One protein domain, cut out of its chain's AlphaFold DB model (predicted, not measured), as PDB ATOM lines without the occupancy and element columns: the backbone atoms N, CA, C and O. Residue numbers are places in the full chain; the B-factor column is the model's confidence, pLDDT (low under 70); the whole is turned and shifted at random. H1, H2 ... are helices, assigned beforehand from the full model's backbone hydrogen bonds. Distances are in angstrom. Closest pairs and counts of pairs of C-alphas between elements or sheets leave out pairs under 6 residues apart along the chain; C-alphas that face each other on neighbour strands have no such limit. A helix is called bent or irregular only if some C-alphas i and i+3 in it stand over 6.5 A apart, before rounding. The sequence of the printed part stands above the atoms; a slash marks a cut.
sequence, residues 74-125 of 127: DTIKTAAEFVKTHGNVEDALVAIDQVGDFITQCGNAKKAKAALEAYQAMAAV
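AT A GLANCE: This is residues 74 to 125 of the 127 residues of an uncharacterized protein of Bremerella volcania (UniProt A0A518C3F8). Three helices are joined end to end like an open, twisted crank: H2 is the long crossbar, and H1 and H3 turn off sharply at its two ends, heading different ways in space. H1 and H3 meet H2 only at corners and stay apart from each other, with no shared core, and residues 117 to 125 of H3 stick out free. The printed part has 52 residues, with the named helices H1, H2 and H3 in that order along the chain and no named strand; the class is all helix. The whole is loose, with a radius of gyration of the C-alphas of 13.0 A, and it spans 30 by 26 by 21 A.

HOW THE PARTS SIT: Start at H2, residues 89 to 106, the longest helix. Look at its residues 89 to 92: these alone touch H1, residues 74 to 86, which meets them with residues 82 to 86 alone. The two touch only at the corner by their link, and their closest C-alphas are those of Val 83 and Ala 92, 5.4 A apart. Their lines stand about perpendicular, at 75 degrees. Now go to residues 102 to 106 of H2, which alone touch H3, residues 109 to 125, at its residues 109 to 112 alone. H2 and H3 too touch only at the corner by their link, and their closest C-alphas are those of Ile 103 and Ala 112, 5.2 A apart. The lines of H2 and H3 stand about perpendicular, at 78 degrees. H1 and H3 are apart. In H1 and H2 every O i to N i+4 pair is within hydrogen-bond range, and in H3 12 of 13 are.

IN THESE COORDINATES: Find C-alpha 89 at (-25.683, -44.744, -8.848); from there H2 runs 25.6 A to C-alpha 106 at (-28.237, -19.225, -9.158), with y rising along the way. Go back to C-alpha 74 at (-30.517, -40.349, 8.036), where H1 begins; it runs 18.6 A to C-alpha 86. H3 begins at C-alpha 109 and runs 24.6 A to C-alpha 125 at (-50.481, -23.515, -14.722). None of the three helices is bent.

THE WHOLE: The two C-alphas farthest apart are those of Ile 76 and Val 125, 35.4 A. Residues 117 to 125, which belong to H3, stand free; without them the body has 43 residues and spans 28 by 21 by 13 A. The links from H1 to H2 and from H2 to H3 are both tight, with 2 residues in each, and no link is long. The printed part has no cut. In the B-factor column the mean pLDDT of the printed part is 82.5, and you will find residues 121 to 125 under 70, where the model's confidence is low.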
ATOM      1  N   ASP A  74     -29.382 -40.888   8.781       78.75
ATOM      2  CA  ASP A  74     -30.517 -40.349   8.036       78.75
ATOM      3  C   ASP A  74     -30.091 -39.732   6.694       78.75
ATOM      4  O   ASP A  74     -30.806 -39.854   5.696       78.75
ATOM      5  N   THR A  75     -28.874 -39.187   6.611       79.75
ATOM      6  CA  THR A  75     -28.286 -38.753   5.332       79.75
ATOM      7  C   THR A  75     -27.989 -39.957   4.434       79.75
ATOM      8  O   THR A  75     -28.264 -39.910   3.237       79.75
ATOM      9  N   ILE A  76     -27.505 -41.068   5.002       78.69
ATOM     10  CA  ILE A  76     -27.265 -42.314   4.256       78.69
ATOM     11  C   ILE A  76     -28.580 -42.888   3.714       78.69
ATOM     12  O   ILE A  76     -28.636 -43.267   2.546       78.69
ATOM     13  N   LYS A  77     -29.650 -42.920   4.522       86.50
ATOM     14  CA  LYS A  77     -30.980 -43.361   4.065       86.50
ATOM     15  C   LYS A  77     -31.500 -42.488   2.929       86.50
ATOM     16  O   LYS A  77     -31.931 -43.022   1.914       86.50
ATOM     17  N   THR A  78     -31.390 -41.169   3.072       85.06
ATOM     18  CA  THR A  78     -31.814 -40.214   2.037       85.06
ATOM     19  C   THR A  78     -31.048 -40.444   0.733       85.06
ATOM     20  O   THR A  78     -31.649 -40.513  -0.336       85.06
ATOM     21  N   ALA A  79     -29.728 -40.635   0.807       81.81
ATOM     22  CA  ALA A  79     -28.912 -40.939  -0.366       81.81
ATOM     23  C   ALA A  79     -29.295 -42.286  -1.004       81.81
ATOM     24  O   ALA A  79     -29.385 -42.386  -2.225       81.81
ATOM     25  N   ALA A  80     -29.575 -43.313  -0.197       84.12
ATOM     26  CA  ALA A  80     -30.006 -44.619  -0.693       84.12
ATOM     27  C   ALA A  80     -31.388 -44.564  -1.374       84.12
ATOM     28  O   ALA A  80     -31.580 -45.176  -2.425       84.12
ATOM     29  N   GLU A  81     -32.343 -43.815  -0.818       88.94
ATOM     30  CA  GLU A  81     -33.657 -43.585  -1.435       88.94
ATOM     31  C   GLU A  81     -33.550 -42.790  -2.737       88.94
ATOM     32  O   GLU A  81     -34.229 -43.102  -3.719       88.94
ATOM     33  N   PHE A  82     -32.655 -41.805  -2.776       87.19
ATOM     34  CA  PHE A  82     -32.381 -41.032  -3.977       87.19
ATOM     35  C   PHE A  82     -31.833 -41.922  -5.103       87.19
ATOM     36  O   PHE A  82     -32.401 -41.952  -6.194       87.19
ATOM     37  N   VAL A  83     -30.818 -42.747  -4.819       88.38
ATOM     38  CA  VAL A  83     -30.292 -43.736  -5.779       88.38
ATOM     39  C   VAL A  83     -31.388 -44.696  -6.245       88.38
ATOM     40  O   VAL A  83     -31.497 -44.981  -7.435       88.38
ATOM     41  N   LYS A  84     -32.252 -45.163  -5.335       85.50
ATOM     42  CA  LYS A  84     -33.374 -46.047  -5.689       85.50
ATOM     43  C   LYS A  84     -34.369 -45.381  -6.647       85.50
ATOM     44  O   LYS A  84     -34.907 -46.061  -7.515       85.50
ATOM     45  N   THR A  85     -34.605 -44.078  -6.501       87.12
ATOM     46  CA  THR A  85     -35.516 -43.308  -7.367       87.12
ATOM     47  C   THR A  85     -34.958 -43.153  -8.782       87.12
ATOM     48  O   THR A  85     -35.714 -43.208  -9.748       87.12
ATOM     49  N   HIS A  86     -33.636 -43.019  -8.906       83.38
ATOM     50  CA  HIS A  86     -32.941 -42.864 -10.186       83.38
ATOM     51  C   HIS A  86     -32.448 -44.190 -10.799       83.38
ATOM     52  O   HIS A  86     -31.927 -44.200 -11.906       83.38
ATOM     53  N   GLY A  87     -32.654 -45.323 -10.124       80.19
ATOM     54  CA  GLY A  87     -32.428 -46.673 -10.655       80.19
ATOM     55  C   GLY A  87     -31.000 -47.202 -10.498       80.19
ATOM     56  O   GLY A  87     -30.829 -48.379 -10.178       80.19
ATOM     57  N   ASN A  88     -29.979 -46.363 -10.669       86.19
ATOM     58  CA  ASN A  88     -28.578 -46.713 -10.426       86.19
ATOM     59  C   ASN A  88     -27.796 -45.516  -9.847       86.19
ATOM     60  O   ASN A  88     -28.320 -44.411  -9.690       86.19
ATOM     61  N   VAL A  89     -26.540 -45.764  -9.466       86.88
ATOM     62  CA  VAL A  89     -25.683 -44.744  -8.848       86.88
ATOM     63  C   VAL A  89     -25.184 -43.736  -9.886       86.88
ATOM     64  O   VAL A  89     -25.075 -42.559  -9.550       86.88
ATOM     65  N   GLU A  90     -24.905 -44.151 -11.126       89.06
ATOM     66  CA  GLU A  90     -24.434 -43.239 -12.174       89.06
ATOM     67  C   GLU A  90     -25.462 -42.144 -12.506       89.06
ATOM     68  O   GLU A  90     -25.127 -40.960 -12.498       89.06
ATOM     69  N   ASP A  91     -26.723 -42.513 -12.710       83.69
ATOM     70  CA  ASP A  91     -27.818 -41.591 -13.023       83.69
ATOM     71  C   ASP A  91     -28.135 -40.671 -11.836       83.69
ATOM     72  O   ASP A  91     -28.416 -39.483 -12.011       83.69
ATOM     73  N   ALA A  92     -28.028 -41.190 -10.610       85.50
ATOM     74  CA  ALA A  92     -28.153 -40.385  -9.399       85.50
ATOM     75  C   ALA A  92     -27.030 -39.337  -9.292       85.50
ATOM     76  O   ALA A  92     -27.294 -38.188  -8.936       85.50
ATOM     77  N   LEU A  93     -25.786 -39.696  -9.622       86.94
ATOM     78  CA  LEU A  93     -24.671 -38.745  -9.634       86.94
ATOM     79  C   LEU A  93     -24.881 -37.649 -10.681       86.94
ATOM     80  O   LEU A  93     -24.736 -36.474 -10.353       86.94
ATOM     81  N   VAL A  94     -25.316 -38.009 -11.891       89.19
ATOM     82  CA  VAL A  94     -25.648 -37.028 -12.937       89.19
ATOM     83  C   VAL A  94     -26.741 -36.064 -12.464       89.19
ATOM     84  O   VAL A  94     -26.633 -34.856 -12.675       89.19
ATOM     85  N   ALA A  95     -27.776 -36.565 -11.785       83.81
ATOM     86  CA  ALA A  95     -28.837 -35.724 -11.236       83.81
ATOM     87  C   ALA A  95     -28.327 -34.778 -10.132       83.81
ATOM     88  O   ALA A  95     -28.706 -33.605 -10.103       83.81
ATOM     89  N   ILE A  96     -27.446 -35.253  -9.243       86.88
ATOM     90  CA  ILE A  96     -26.812 -34.415  -8.210       86.88
ATOM     91  C   ILE A  96     -25.979 -33.307  -8.853       86.88
ATOM     92  O   ILE A  96     -26.099 -32.154  -8.437       86.88
ATOM     93  N   ASP A  97     -25.184 -33.632  -9.873       88.44
ATOM     94  CA  ASP A  97     -24.342 -32.660 -10.572       88.44
ATOM     95  C   ASP A  97     -25.189 -31.588 -11.263       88.44
ATOM     96  O   ASP A  97     -24.937 -30.399 -11.086       88.44
ATOM     97  N   GLN A  98     -26.270 -31.971 -11.947       88.19
ATOM     98  CA  GLN A  98     -27.188 -31.014 -12.576       88.19
ATOM     99  C   GLN A  98     -27.849 -30.073 -11.557       88.19
ATOM    100  O   GLN A  98     -27.969 -28.867 -11.798       88.19
ATOM    101  N   VAL A  99     -28.261 -30.598 -10.398       85.44
ATOM    102  CA  VAL A  99     -28.817 -29.782  -9.307       85.44
ATOM    103  C   VAL A  99     -27.740 -28.867  -8.711       85.44
ATOM    104  O   VAL A  99     -28.010 -27.694  -8.436       85.44
ATOM    105  N   GLY A 100     -26.516 -29.366  -8.535       84.19
ATOM    106  CA  GLY A 100     -25.369 -28.594  -8.058       84.19
ATOM    107  C   GLY A 100     -24.994 -27.450  -9.002       84.19
ATOM    108  O   GLY A 100     -24.804 -26.313  -8.555       84.19
ATOM    109  N   ASP A 101     -24.972 -27.716 -10.305       89.38
ATOM    110  CA  ASP A 101     -24.740 -26.725 -11.352       89.38
ATOM    111  C   ASP A 101     -25.833 -25.662 -11.351       89.38
ATOM    112  O   ASP A 101     -25.533 -24.467 -11.362       89.38
ATOM    113  N   PHE A 102     -27.101 -26.063 -11.244       84.62
ATOM    114  CA  PHE A 102     -28.214 -25.124 -11.132       84.62
ATOM    115  C   PHE A 102     -28.088 -24.216  -9.898       84.62
ATOM    116  O   PHE A 102     -28.255 -22.995  -9.994       84.62
ATOM    117  N   ILE A 103     -27.734 -24.777  -8.736       86.06
ATOM    118  CA  ILE A 103     -27.498 -23.999  -7.509       86.06
ATOM    119  C   ILE A 103     -26.348 -23.007  -7.704       86.06
ATOM    120  O   ILE A 103     -26.446 -21.851  -7.273       86.06
ATOM    121  N   THR A 104     -25.280 -23.445  -8.366       87.12
ATOM    122  CA  THR A 104     -24.103 -22.624  -8.655       87.12
ATOM    123  C   THR A 104     -24.446 -21.488  -9.616       87.12
ATOM    124  O   THR A 104     -24.093 -20.341  -9.344       87.12
ATOM    125  N   GLN A 105     -25.214 -21.757 -10.676       87.25
ATOM    126  CA  GLN A 105     -25.700 -20.744 -11.620       87.25
ATOM    127  C   GLN A 105     -26.607 -19.710 -10.942       87.25
ATOM    128  O   GLN A 105     -26.514 -18.515 -11.222       87.25
ATOM    129  N   CYS A 106     -27.437 -20.135  -9.983       85.31
ATOM    130  CA  CYS A 106     -28.237 -19.225  -9.158       85.31
ATOM    131  C   CYS A 106     -27.389 -18.413  -8.156       85.31
ATOM    132  O   CYS A 106     -27.861 -17.429  -7.576       85.31
ATOM    133  N   GLY A 107     -26.147 -18.830  -7.910       81.31
ATOM    134  CA  GLY A 107     -25.180 -18.209  -7.007       81.31
ATOM    135  C   GLY A 107     -25.319 -18.609  -5.535       81.31
ATOM    136  O   GLY A 107     -24.411 -18.343  -4.754       81.31
ATOM    137  N   ASN A 108     -26.439 -19.218  -5.126       86.69
ATOM    138  CA  ASN A 108     -26.599 -19.894  -3.835       86.69
ATOM    139  C   ASN A 108     -27.896 -20.721  -3.777       86.69
ATOM    140  O   ASN A 108     -28.839 -20.505  -4.539       86.69
ATOM    141  N   ALA A 109     -27.978 -21.607  -2.780       86.12
ATOM    142  CA  ALA A 109     -29.120 -22.496  -2.575       86.12
ATOM    143  C   ALA A 109     -30.451 -21.769  -2.289       86.12
ATOM    144  O   ALA A 109     -31.507 -22.260  -2.673       86.12
ATOM    145  N   LYS A 110     -30.435 -20.590  -1.648       85.31
ATOM    146  CA  LYS A 110     -31.671 -19.834  -1.360       85.31
ATOM    147  C   LYS A 110     -32.305 -19.285  -2.638       85.31
ATOM    148  O   LYS A 110     -33.519 -19.354  -2.795       85.31
ATOM    149  N   LYS A 111     -31.483 -18.764  -3.552       83.75
ATOM    150  CA  LYS A 111     -31.924 -18.289  -4.868       83.75
ATOM    151  C   LYS A 111     -32.390 -19.444  -5.749       83.75
ATOM    152  O   LYS A 111     -33.433 -19.324  -6.377       83.75
ATOM    153  N   ALA A 112     -31.677 -20.569  -5.718       84.94
ATOM    154  CA  ALA A 112     -32.085 -21.786  -6.415       84.94
ATOM    155  C   ALA A 112     -33.455 -22.287  -5.935       84.94
ATOM    156  O   ALA A 112     -34.318 -22.589  -6.750       84.94
ATOM    157  N   LYS A 113     -33.696 -22.285  -4.615       88.06
ATOM    158  CA  LYS A 113     -35.007 -22.611  -4.042       88.06
ATOM    159  C   LYS A 113     -36.106 -21.673  -4.555       88.06
ATOM    160  O   LYS A 113     -37.128 -22.161  -5.016       88.06
ATOM    161  N   ALA A 114     -35.885 -20.359  -4.519       83.31
ATOM    162  CA  ALA A 114     -36.870 -19.392  -5.012       83.31
ATOM    163  C   ALA A 114     -37.176 -19.581  -6.512       83.31
ATOM    164  O   ALA A 114     -38.325 -19.469  -6.931       83.31
ATOM    165  N   ALA A 115     -36.159 -19.909  -7.316       81.31
ATOM    166  CA  ALA A 115     -36.336 -20.230  -8.728       81.31
ATOM    167  C   ALA A 115     -37.140 -21.529  -8.927       81.31
ATOM    168  O   ALA A 115     -38.062 -21.551  -9.735       81.31
ATOM    169  N   LEU A 116     -36.858 -22.584  -8.153       84.94
ATOM    170  CA  LEU A 116     -37.623 -23.837  -8.190       84.94
ATOM    171  C   LEU A 116     -39.084 -23.642  -7.771       84.94
ATOM    172  O   LEU A 116     -39.971 -24.170  -8.434       84.94
ATOM    173  N   GLU A 117     -39.351 -22.858  -6.725       86.69
ATOM    174  CA  GLU A 117     -40.716 -22.519  -6.295       86.69
ATOM    175  C   GLU A 117     -41.474 -21.755  -7.394       86.69
ATOM    176  O   GLU A 117     -42.637 -22.054  -7.671       86.69
ATOM    177  N   ALA A 118     -40.804 -20.822  -8.081       78.81
ATOM    178  CA  ALA A 118     -41.382 -20.114  -9.220       78.81
ATOM    179  C   ALA A 118     -41.679 -21.057 -10.401       78.81
ATOM    180  O   ALA A 118     -42.752 -20.970 -11.000       78.81
ATOM    181  N   TYR A 119     -40.778 -21.991 -10.722       77.44
ATOM    182  CA  TYR A 119     -41.005 -22.977 -11.784       77.44
ATOM    183  C   TYR A 119     -42.101 -23.984 -11.435       77.44
ATOM    184  O   TYR A 119     -42.897 -24.323 -12.304       77.44
ATOM    185  N   GLN A 120     -42.198 -24.419 -10.178       78.81
ATOM    186  CA  GLN A 120     -43.273 -25.299  -9.721       78.81
ATOM    187  C   GLN A 120     -44.642 -24.619  -9.850       78.81
ATOM    188  O   GLN A 120     -45.594 -25.236 -10.326       78.81
ATOM    189  N   ALA A 121     -44.730 -23.335  -9.487       67.94
ATOM    190  CA  ALA A 121     -45.946 -22.549  -9.663       67.94
ATOM    191  C   ALA A 121     -46.331 -22.392 -11.146       67.94
ATOM    192  O   ALA A 121     -47.511 -22.442 -11.474       67.94
ATOM    193  N   MET A 122     -45.353 -22.253 -12.047       56.97
ATOM    194  CA  MET A 122     -45.599 -22.150 -13.492       56.97
ATOM    195  C   MET A 122     -45.956 -23.497 -14.134       56.97
ATOM    196  O   MET A 122     -46.823 -23.551 -15.000       56.97
ATOM    197  N   ALA A 123     -45.347 -24.598 -13.689       63.88
ATOM    198  CA  ALA A 123     -45.661 -25.941 -14.176       63.88
ATOM    199  C   ALA A 123     -47.108 -26.351 -13.851       63.88
ATOM    200  O   ALA A 123     -47.765 -26.965 -14.683       63.88
ATOM    201  N   ALA A 124     -47.630 -25.943 -12.688       57.66
ATOM    202  CA  ALA A 124     -49.024 -26.173 -12.297       57.66
ATOM    203  C   ALA A 124     -50.055 -25.358 -13.106       57.66
ATOM    204  O   ALA A 124     -51.248 -25.626 -13.011       57.66
ATOM    205  N   VAL A 125     -49.616 -24.349 -13.866       55.69
ATOM    206  CA  VAL A 125     -50.481 -23.515 -14.722       55.69
ATOM    207  C   VAL A 125     -50.489 -24.011 -16.173       55.69
ATOM    208  O   VAL A 125     -51.408 -23.692 -16.925       55.69
TER     209      VAL A 125